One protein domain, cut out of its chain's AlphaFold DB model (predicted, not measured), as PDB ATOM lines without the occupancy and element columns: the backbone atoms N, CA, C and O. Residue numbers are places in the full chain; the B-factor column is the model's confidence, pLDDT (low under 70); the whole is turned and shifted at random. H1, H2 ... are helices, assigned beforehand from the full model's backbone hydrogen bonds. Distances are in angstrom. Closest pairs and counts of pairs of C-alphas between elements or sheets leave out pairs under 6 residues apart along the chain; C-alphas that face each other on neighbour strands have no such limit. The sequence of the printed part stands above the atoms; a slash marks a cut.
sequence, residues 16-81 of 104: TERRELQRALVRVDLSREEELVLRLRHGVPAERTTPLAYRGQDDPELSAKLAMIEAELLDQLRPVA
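Overview. This is residues 16 to 81 of the 104 residues of an uncharacterized protein of Deltaproteobacteria bacterium HGW-Deltaproteobacteria-14 (UniProt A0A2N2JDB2). One long helix, H3, and a side-by-side pair of shorter helices, H1 and H2, which run opposite ways, stand at the two ends of a long link, residues 43 to 59. The printed part has 66 residues, with three named helices in the order H1, H2, H3 and no named strand: all helix. It is extended, with a radius of gyration of the C-alphas of 18.4 A and spans of 51 by 31 by 19 A.

Arrangement. H3, residues 60 to 77, is apart from H1, residues 16 to 25, and from H2, residues 32 to 42. H1 and H2 are close but not clearly touching, at a shallow tilt of 5 degrees; their closest C-alphas, of Arg 18 and His 42, are 6.8 A apart. In H1, H2 and H3 every O i to N i+4 pair is within hydrogen-bond range.

Along the chain. H3 is 25.7 A long, from C-alpha 60 at (19.143, 23.846, 14.534) to C-alpha 77 at (36.566, 40.355, 23.772). H2 measures 15.5 A and H1 14.3 A, the latter from C-alpha 16 at (4.280, 62.760, 23.163).

Size, cuts and confidence. The C-alphas farthest apart, of Asp 29 and Ala 81, are 54.8 A apart. The printed part has no cut. The link from H2 to H3 is long and that from H1 to H2 short. pLDDT is under 70 at residues 16, 46, 48 to 57 and 79 to 81.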
ATOM      1  N   THR A  16       5.655  62.671  22.655       68.06
ATOM      2  CA  THR A  16       4.280  62.760  23.163       68.06
ATOM      3  C   THR A  16       3.339  61.822  22.415       68.06
ATOM      4  O   THR A  16       2.691  60.999  23.060       68.06
ATOM      5  N   GLU A  17       3.367  61.835  21.077       71.94
ATOM      6  CA  GLU A  17       2.580  60.917  20.235       71.94
ATOM      7  C   GLU A  17       2.892  59.442  20.559       71.94
ATOM      8  O   GLU A  17       1.991  58.608  20.617       71.94
ATOM      9  N   ARG A  18       4.158  59.106  20.856       71.88
ATOM     10  CA  ARG A  18       4.546  57.736  21.249       71.88
ATOM     11  C   ARG A  18       3.944  57.290  22.581       71.88
ATOM     12  O   ARG A  18       3.493  56.151  22.692       71.88
ATOM     13  N   ARG A  19       3.931  58.162  23.595       74.44
ATOM     14  CA  ARG A  19       3.352  57.849  24.917       74.44
ATOM     15  C   ARG A  19       1.833  57.728  24.861       74.44
ATOM     16  O   ARG A  19       1.261  56.890  25.554       74.44
ATOM     17  N   GLU A  20       1.186  58.564  24.058       78.81
ATOM     18  CA  GLU A  20      -0.260  58.502  23.837       78.81
ATOM     19  C   GLU A  20      -0.653  57.225  23.099       78.81
ATOM     20  O   GLU A  20      -1.571  56.536  23.542       78.81
ATOM     21  N   LEU A  21       0.102  56.840  22.062       79.94
ATOM     22  CA  LEU A  21      -0.110  55.577  21.359       79.94
ATOM     23  C   LEU A  21       0.068  54.374  22.293       79.94
ATOM     24  O   LEU A  21      -0.776  53.491  22.291       79.94
ATOM     25  N   GLN A  22       1.105  54.348  23.139       78.06
ATOM     26  CA  GLN A  22       1.278  53.272  24.127       78.06
ATOM     27  C   GLN A  22       0.074  53.147  25.066       78.06
ATOM     28  O   GLN A  22      -0.396  52.045  25.324       78.06
ATOM     29  N   ARG A  23      -0.465  54.272  25.550       80.44
ATOM     30  CA  ARG A  23      -1.669  54.268  26.397       80.44
ATOM     31  C   ARG A  23      -2.915  53.817  25.639       80.44
ATOM     32  O   ARG A  23      -3.791  53.213  26.248       80.44
ATOM     33  N   ALA A  24      -3.010  54.138  24.350       78.94
ATOM     34  CA  ALA A  24      -4.116  53.725  23.500       78.94
ATOM     35  C   ALA A  24      -4.055  52.225  23.179       78.94
ATOM     36  O   ALA A  24      -5.071  51.554  23.307       78.94
ATOM     37  N   LEU A  25      -2.872  51.687  22.862       78.81
ATOM     38  CA  LEU A  25      -2.668  50.262  22.572       78.81
ATOM     39  C   LEU A  25      -3.084  49.360  23.743       78.81
ATOM     40  O   LEU A  25      -3.642  48.300  23.516       78.81
ATOM     41  N   VAL A  26      -2.895  49.800  24.992       78.50
ATOM     42  CA  VAL A  26      -3.323  49.046  26.191       78.50
ATOM     43  C   VAL A  26      -4.850  49.025  26.373       78.50
ATOM     44  O   VAL A  26      -5.379  48.168  27.072       78.50
ATOM     45  N   ARG A  27      -5.575  49.991  25.796       81.50
ATOM     46  CA  ARG A  27      -7.025  50.166  26.002       81.50
ATOM     47  C   ARG A  27      -7.883  49.565  24.896       81.50
ATOM     48  O   ARG A  27      -9.097  49.512  25.058       81.50
ATOM     49  N   VAL A  28      -7.281  49.214  23.766       82.69
ATOM     50  CA  VAL A  28      -7.993  48.762  22.573       82.69
ATOM     51  C   VAL A  28      -7.665  47.294  22.351       82.69
ATOM     52  O   VAL A  28      -6.494  46.934  22.290       82.69
ATOM     53  N   ASP A  29      -8.694  46.466  22.181       78.81
ATOM     54  CA  ASP A  29      -8.530  45.083  21.736       78.81
ATOM     55  C   ASP A  29      -8.167  45.074  20.246       78.81
ATOM     56  O   ASP A  29      -9.029  45.113  19.368       78.81
ATOM     57  N   LEU A  30      -6.865  45.086  19.966       81.88
ATOM     58  CA  LEU A  30      -6.306  44.922  18.627       81.88
ATOM     59  C   LEU A  30      -5.806  43.495  18.441       81.88
ATOM     60  O   LEU A  30      -5.319  42.858  19.378       81.88
ATOM     61  N   SER A  31      -5.852  43.005  17.205       83.75
ATOM     62  CA  SER A  31      -5.123  41.786  16.872       83.75
ATOM     63  C   SER A  31      -3.608  42.028  16.952       83.75
ATOM     64  O   SER A  31      -3.110  43.146  16.781       83.75
ATOM     65  N   ARG A  32      -2.843  40.952  17.171       79.69
ATOM     66  CA  ARG A  32      -1.375  41.013  17.281       79.69
ATOM     67  C   ARG A  32      -0.716  41.633  16.044       79.69
ATOM     68  O   ARG A  32       0.310  42.298  16.166       79.69
ATOM     69  N   GLU A  33      -1.285  41.410  14.863       81.25
ATOM     70  CA  GLU A  33      -0.766  41.940  13.599       81.25
ATOM     71  C   GLU A  33      -1.006  43.448  13.475       81.25
ATOM     72  O   GLU A  33      -0.089  44.194  13.131       81.25
ATOM     73  N   GLU A  34      -2.203  43.920  13.827       81.38
ATOM     74  CA  GLU A  34      -2.554  45.345  13.788       81.38
ATOM     75  C   GLU A  34      -1.728  46.158  14.784       81.38
ATOM     76  O   GLU A  34      -1.191  47.218  14.448       81.38
ATOM     77  N   GLU A  35      -1.559  45.635  15.998       83.06
ATOM     78  CA  GLU A  35      -0.698  46.249  17.000       83.06
ATOM     79  C   GLU A  35       0.754  46.353  16.504       83.06
ATOM     80  O   GLU A  35       1.399  47.394  16.667       83.06
ATOM     81  N   LEU A  36       1.272  45.302  15.863       81.44
ATOM     82  CA  LEU A  36       2.637  45.278  15.344       81.44
ATOM     83  C   LEU A  36       2.839  46.325  14.239       81.44
ATOM     84  O   LEU A  36       3.840  47.046  14.246       81.44
ATOM     85  N   VAL A  37       1.868  46.462  13.333       83.19
ATOM     86  CA  VAL A  37       1.885  47.484  12.276       83.19
ATOM     87  C   VAL A  37       1.888  48.891  12.872       83.19
ATOM     88  O   VAL A  37       2.678  49.737  12.443       83.19
ATOM     89  N   LEU A  38       1.060  49.153  13.886       83.50
ATOM     90  CA  LEU A  38       1.011  50.454  14.557       83.50
ATOM     91  C   LEU A  38       2.315  50.763  15.300       83.50
ATOM     92  O   LEU A  38       2.858  51.862  15.166       83.50
ATOM     93  N   ARG A  39       2.863  49.789  16.033       82.69
ATOM     94  CA  ARG A  39       4.147  49.931  16.733       82.69
ATOM     95  C   ARG A  39       5.287  50.239  15.759       82.69
ATOM     96  O   ARG A  39       6.048  51.175  16.005       82.69
ATOM     97  N   LEU A  40       5.365  49.535  14.626       81.88
ATOM     98  CA  LEU A  40       6.363  49.785  13.576       81.88
ATOM     99  C   LEU A  40       6.194  51.165  12.935       81.88
ATOM    100  O   LEU A  40       7.165  51.912  12.814       81.88
ATOM    101  N   ARG A  41       4.961  51.534  12.568       82.12
ATOM    102  CA  ARG A  41       4.653  52.813  11.913       82.12
ATOM    103  C   ARG A  41       5.007  54.021  12.778       82.12
ATOM    104  O   ARG A  41       5.434  55.044  12.251       82.12
ATOM    105  N   HIS A  42       4.824  53.903  14.090       79.44
ATOM    106  CA  HIS A  42       5.060  54.988  15.040       79.44
ATOM    107  C   HIS A  42       6.394  54.874  15.794       79.44
ATOM    108  O   HIS A  42       6.690  55.715  16.647       79.44
ATOM    109  N   GLY A  43       7.207  53.857  15.490       75.75
ATOM    110  CA  GLY A  43       8.484  53.617  16.163       75.75
ATOM    111  C   GLY A  43       8.334  53.402  17.672       75.75
ATOM    112  O   GLY A  43       9.165  53.870  18.454       75.75
ATOM    113  N   VAL A  44       7.243  52.759  18.090       79.00
ATOM    114  CA  VAL A  44       6.991  52.420  19.491       79.00
ATOM    115  C   VAL A  44       7.604  51.048  19.772       79.00
ATOM    116  O   VAL A  44       7.207  50.070  19.139       79.00
ATOM    117  N   PRO A  45       8.579  50.951  20.694       70.69
ATOM    118  CA  PRO A  45       9.195  49.674  21.020       70.69
ATOM    119  C   PRO A  45       8.177  48.742  21.683       70.69
ATOM    120  O   PRO A  45       7.279  49.198  22.396       70.69
ATOM    121  N   ALA A  46       8.346  47.434  21.468       69.69
ATOM    122  CA  ALA A  46       7.628  46.421  22.234       69.69
ATOM    123  C   ALA A  46       7.931  46.563  23.736       69.69
ATOM    124  O   ALA A  46       8.954  47.139  24.123       69.69
ATOM    125  N   GLU A  47       7.041  46.050  24.590       71.44
ATOM    126  CA  GLU A  47       7.274  46.059  26.034       71.44
ATOM    127  C   GLU A  47       8.601  45.376  26.360       71.44
ATOM    128  O   GLU A  47       8.920  44.332  25.790       71.44
ATOM    129  N   ARG A  48       9.360  45.945  27.303       63.12
ATOM    130  CA  ARG A  48      10.669  45.420  27.731       63.12
ATOM    131  C   ARG A  48      10.609  43.980  28.249       63.12
ATOM    132  O   ARG A  48      11.626  43.301  28.255       63.12
ATOM    133  N   THR A  49       9.438  43.548  28.703       68.44
ATOM    134  CA  THR A  49       9.145  42.206  29.215       68.44
ATOM    135  C   THR A  49       8.719  41.229  28.125       68.44
ATOM    136  O   THR A  49       8.594  40.041  28.405       68.44
ATOM    137  N   THR A  50       8.493  41.699  26.893       63.97
ATOM    138  CA  THR A  50       8.151  40.811  25.780       63.97
ATOM    139  C   THR A  50       9.362  39.931  25.490       63.97
ATOM    140  O   THR A  50      10.431  40.477  25.193       63.97
ATOM    141  N   PRO A  51       9.237  38.593  25.541       62.44
ATOM    142  CA  PRO A  51      10.320  37.728  25.117       62.44
ATOM    143  C   PRO A  51      10.617  38.024  23.646       62.44
ATOM    144  O   PRO A  51       9.744  37.933  22.779       62.44
ATOM    145  N   LEU A  52      11.853  38.436  23.374       61.00
ATOM    146  CA  LEU A  52      12.350  38.542  22.013       61.00
ATOM    147  C   LEU A  52      12.340  37.134  21.428       61.00
ATOM    148  O   LEU A  52      12.980  36.233  21.965       61.00
ATOM    149  N   ALA A  53      11.602  36.946  20.335       64.19
ATOM    150  CA  ALA A  53      11.728  35.734  19.547       64.19
ATOM    151  C   ALA A  53      13.157  35.704  18.993       64.19
ATOM    152  O   ALA A  53      13.511  36.506  18.120       64.19
ATOM    153  N   TYR A  54      13.996  34.834  19.548       63.75
ATOM    154  CA  TYR A  54      15.353  34.651  19.060       63.75
ATOM    155  C   TYR A  54      15.264  34.008  17.680       63.75
ATOM    156  O   TYR A  54      14.739  32.907  17.512       63.75
ATOM    157  N   ARG A  55      15.758  34.718  16.661       63.41
ATOM    158  CA  ARG A  55      15.859  34.151  15.315       63.41
ATOM    159  C   ARG A  55      16.788  32.940  15.377       63.41
ATOM    160  O   ARG A  55      17.930  33.083  15.793       63.41
ATOM    161  N   GLY A  56      16.285  31.774  14.973       58.84
ATOM    162  CA  GLY A  56      17.040  30.518  14.984       58.84
ATOM    163  C   GLY A  56      16.720  29.559  16.130       58.84
ATOM    164  O   GLY A  56      17.355  28.519  16.193       58.84
ATOM    165  N   GLN A  57      15.737  29.842  16.998       64.12
ATOM    166  CA  GLN A  57      15.263  28.840  17.972       64.12
ATOM    167  C   GLN A  57      14.683  27.585  17.302       64.12
ATOM    168  O   GLN A  57      14.887  26.483  17.801       64.12
ATOM    169  N   ASP A  58      14.014  27.754  16.159       70.25
ATOM    170  CA  ASP A  58      13.357  26.659  15.436       70.25
ATOM    171  C   ASP A  58      14.244  26.035  14.342       70.25
ATOM    172  O   ASP A  58      13.856  25.047  13.721       70.25
ATOM    173  N   ASP A  59      15.434  26.602  14.095       78.31
ATOM    174  CA  ASP A  59      16.385  26.126  13.086       78.31
ATOM    175  C   ASP A  59      17.706  25.688  13.756       78.31
ATOM    176  O   ASP A  59      18.517  26.533  14.168       78.31
ATOM    177  N   PRO A  60      17.955  24.369  13.868       75.75
ATOM    178  CA  PRO A  60      19.143  23.846  14.534       75.75
ATOM    179  C   PRO A  60      20.443  24.231  13.810       75.75
ATOM    180  O   PRO A  60      21.478  24.375  14.458       75.75
ATOM    181  N   GLU A  61      20.415  24.452  12.494       80.38
ATOM    182  CA  GLU A  61      21.606  24.847  11.739       80.38
ATOM    183  C   GLU A  61      21.957  26.318  11.997       80.38
ATOM    184  O   GLU A  61      23.127  26.682  12.160       80.38
ATOM    185  N   LEU A  62      20.936  27.174  12.080       77.56
ATOM    186  CA  LEU A  62      21.114  28.593  12.367       77.56
ATOM    187  C   LEU A  62      21.561  28.828  13.816       77.56
ATOM    188  O   LEU A  62      22.440  29.657  14.048       77.56
ATOM    189  N   SER A  63      21.014  28.080  14.779       75.94
ATOM    190  CA  SER A  63      21.440  28.179  16.182       75.94
ATOM    191  C   SER A  63      22.909  27.790  16.378       75.94
ATOM    192  O   SER A  63      23.638  28.507  17.063       75.94
ATOM    193  N   ALA A  64      23.382  26.728  15.715       80.50
ATOM    194  CA  ALA A  64      24.785  26.319  15.764       80.50
ATOM    195  C   ALA A  64      25.725  27.398  15.198       80.50
ATOM    196  O   ALA A  64      26.740  27.724  15.815       80.50
ATOM    197  N   LYS A  65      25.367  28.009  14.060       82.56
ATOM    198  CA  LYS A  65      26.146  29.109  13.461       82.56
ATOM    199  C   LYS A  65      26.211  30.329  14.378       82.56
ATOM    200  O   LYS A  65      27.274  30.925  14.521       82.56
ATOM    201  N   LEU A  66      25.097  30.688  15.015       82.56
ATOM    202  CA  LEU A  66      25.058  31.799  15.968       82.56
ATOM    203  C   LEU A  66      25.922  31.523  17.203       82.56
ATOM    204  O   LEU A  66      26.666  32.407  17.617       82.56
ATOM    205  N   ALA A  67      25.894  30.296  17.731       82.38
ATOM    206  CA  ALA A  67      26.731  29.903  18.863       82.38
ATOM    207  C   ALA A  67      28.232  29.954  18.526       82.38
ATOM    208  O   ALA A  67      29.039  30.378  19.352       82.38
ATOM    209  N   MET A  68      28.616  29.571  17.303       85.50
ATOM    210  CA  MET A  68      30.002  29.697  16.835       85.50
ATOM    211  C   MET A  68      30.455  31.157  16.767       85.50
ATOM    212  O   MET A  68      31.539  31.480  17.246       85.50
ATOM    213  N   ILE A  69      29.615  32.037  16.213       85.12
ATOM    214  CA  ILE A  69      29.907  33.474  16.128       85.12
ATOM    215  C   ILE A  69      30.031  34.075  17.532       85.12
ATOM    216  O   ILE A  69      30.942  34.857  17.784       85.12
ATOM    217  N   GLU A  70      29.146  33.702  18.458       85.12
ATOM    218  CA  GLU A  70      29.202  34.167  19.845       85.12
ATOM    219  C   GLU A  70      30.491  33.723  20.549       85.12
ATOM    220  O   GLU A  70      31.142  34.538  21.203       85.12
ATOM    221  N   ALA A  71      30.904  32.465  20.369       83.06
ATOM    222  CA  ALA A  71      32.147  31.950  20.935       83.06
ATOM    223  C   ALA A  71      33.384  32.686  20.392       83.06
ATOM    224  O   ALA A  71      34.267  33.052  21.167       83.06
ATOM    225  N   GLU A  72      33.430  32.946  19.084       85.31
ATOM    226  CA  GLU A  72      34.523  33.686  18.446       85.31
ATOM    227  C   GLU A  72      34.619  35.126  18.974       85.31
ATOM    228  O   GLU A  72      35.702  35.621  19.286       85.31
ATOM    229  N   LEU A  73      33.476  35.791  19.142       85.75
ATOM    230  CA  LEU A  73      33.420  37.171  19.619       85.75
ATOM    231  C   LEU A  73      33.785  37.281  21.105       85.75
ATOM    232  O   LEU A  73      34.462  38.227  21.509       85.75
ATOM    233  N   LEU A  74      33.376  36.307  21.922       82.44
ATOM    234  CA  LEU A  74      33.765  36.230  23.331       82.44
ATOM    235  C   LEU A  74      35.266  35.992  23.508       82.44
ATOM    236  O   LEU A  74      35.850  36.537  24.443       82.44
ATOM    237  N   ASP A  75      35.890  35.219  22.620       79.12
ATOM    238  CA  ASP A  75      37.338  35.007  22.652       79.12
ATOM    239  C   ASP A  75      38.099  36.291  22.283       79.12
ATOM    240  O   ASP A  75      39.054  36.669  22.955       79.12
ATOM    241  N   GLN A  76      37.600  37.045  21.296       77.44
ATOM    242  CA  GLN A  76      38.166  38.343  20.903       77.44
ATOM    243  C   GLN A  76      37.977  39.439  21.963       77.44
ATOM    244  O   GLN A  76      38.817  40.329  22.097       77.44
ATOM    245  N   LEU A  77      36.867  39.402  22.703       74.50
ATOM    246  CA  LEU A  77      36.566  40.355  23.772       74.50
ATOM    247  C   LEU A  77      37.194  39.978  25.111       74.50
ATOM    248  O   LEU A  77      37.145  40.783  26.046       74.50
ATOM    249  N   ARG A  78      37.770  38.777  25.234       70.81
ATOM    250  CA  ARG A  78      38.483  38.378  26.440       70.81
ATOM    251  C   ARG A  78      39.671  39.328  26.586       70.81
ATOM    252  O   ARG A  78      40.555  39.322  25.727       70.81
ATOM    253  N   PRO A  79      39.713  40.180  27.627       60.62
ATOM    254  CA  PRO A  79      40.874  41.021  27.833       60.62
ATOM    255  C   PRO A  79      42.067  40.082  27.966       60.62
ATOM    256  O   PRO A  79      42.032  39.153  28.777       60.62
ATOM    257  N   VAL A  80      43.098  40.299  27.145       60.81
ATOM    258  CA  VAL A  80      44.406  39.694  27.376       60.81
ATOM    259  C   VAL A  80      44.770  40.125  28.784       60.81
ATOM    260  O   VAL A  80      45.084  41.293  29.013       60.81
ATOM    261  N   ALA A  81      44.626  39.215  29.746       54.47
ATOM    262  CA  ALA A  81      45.165  39.419  31.067       54.47
ATOM    263  C   ALA A  81      46.654  39.623  30.825       54.47
ATOM    264  O   ALA A  81      47.368  38.681  30.478       54.47
TER     265      ALA A  81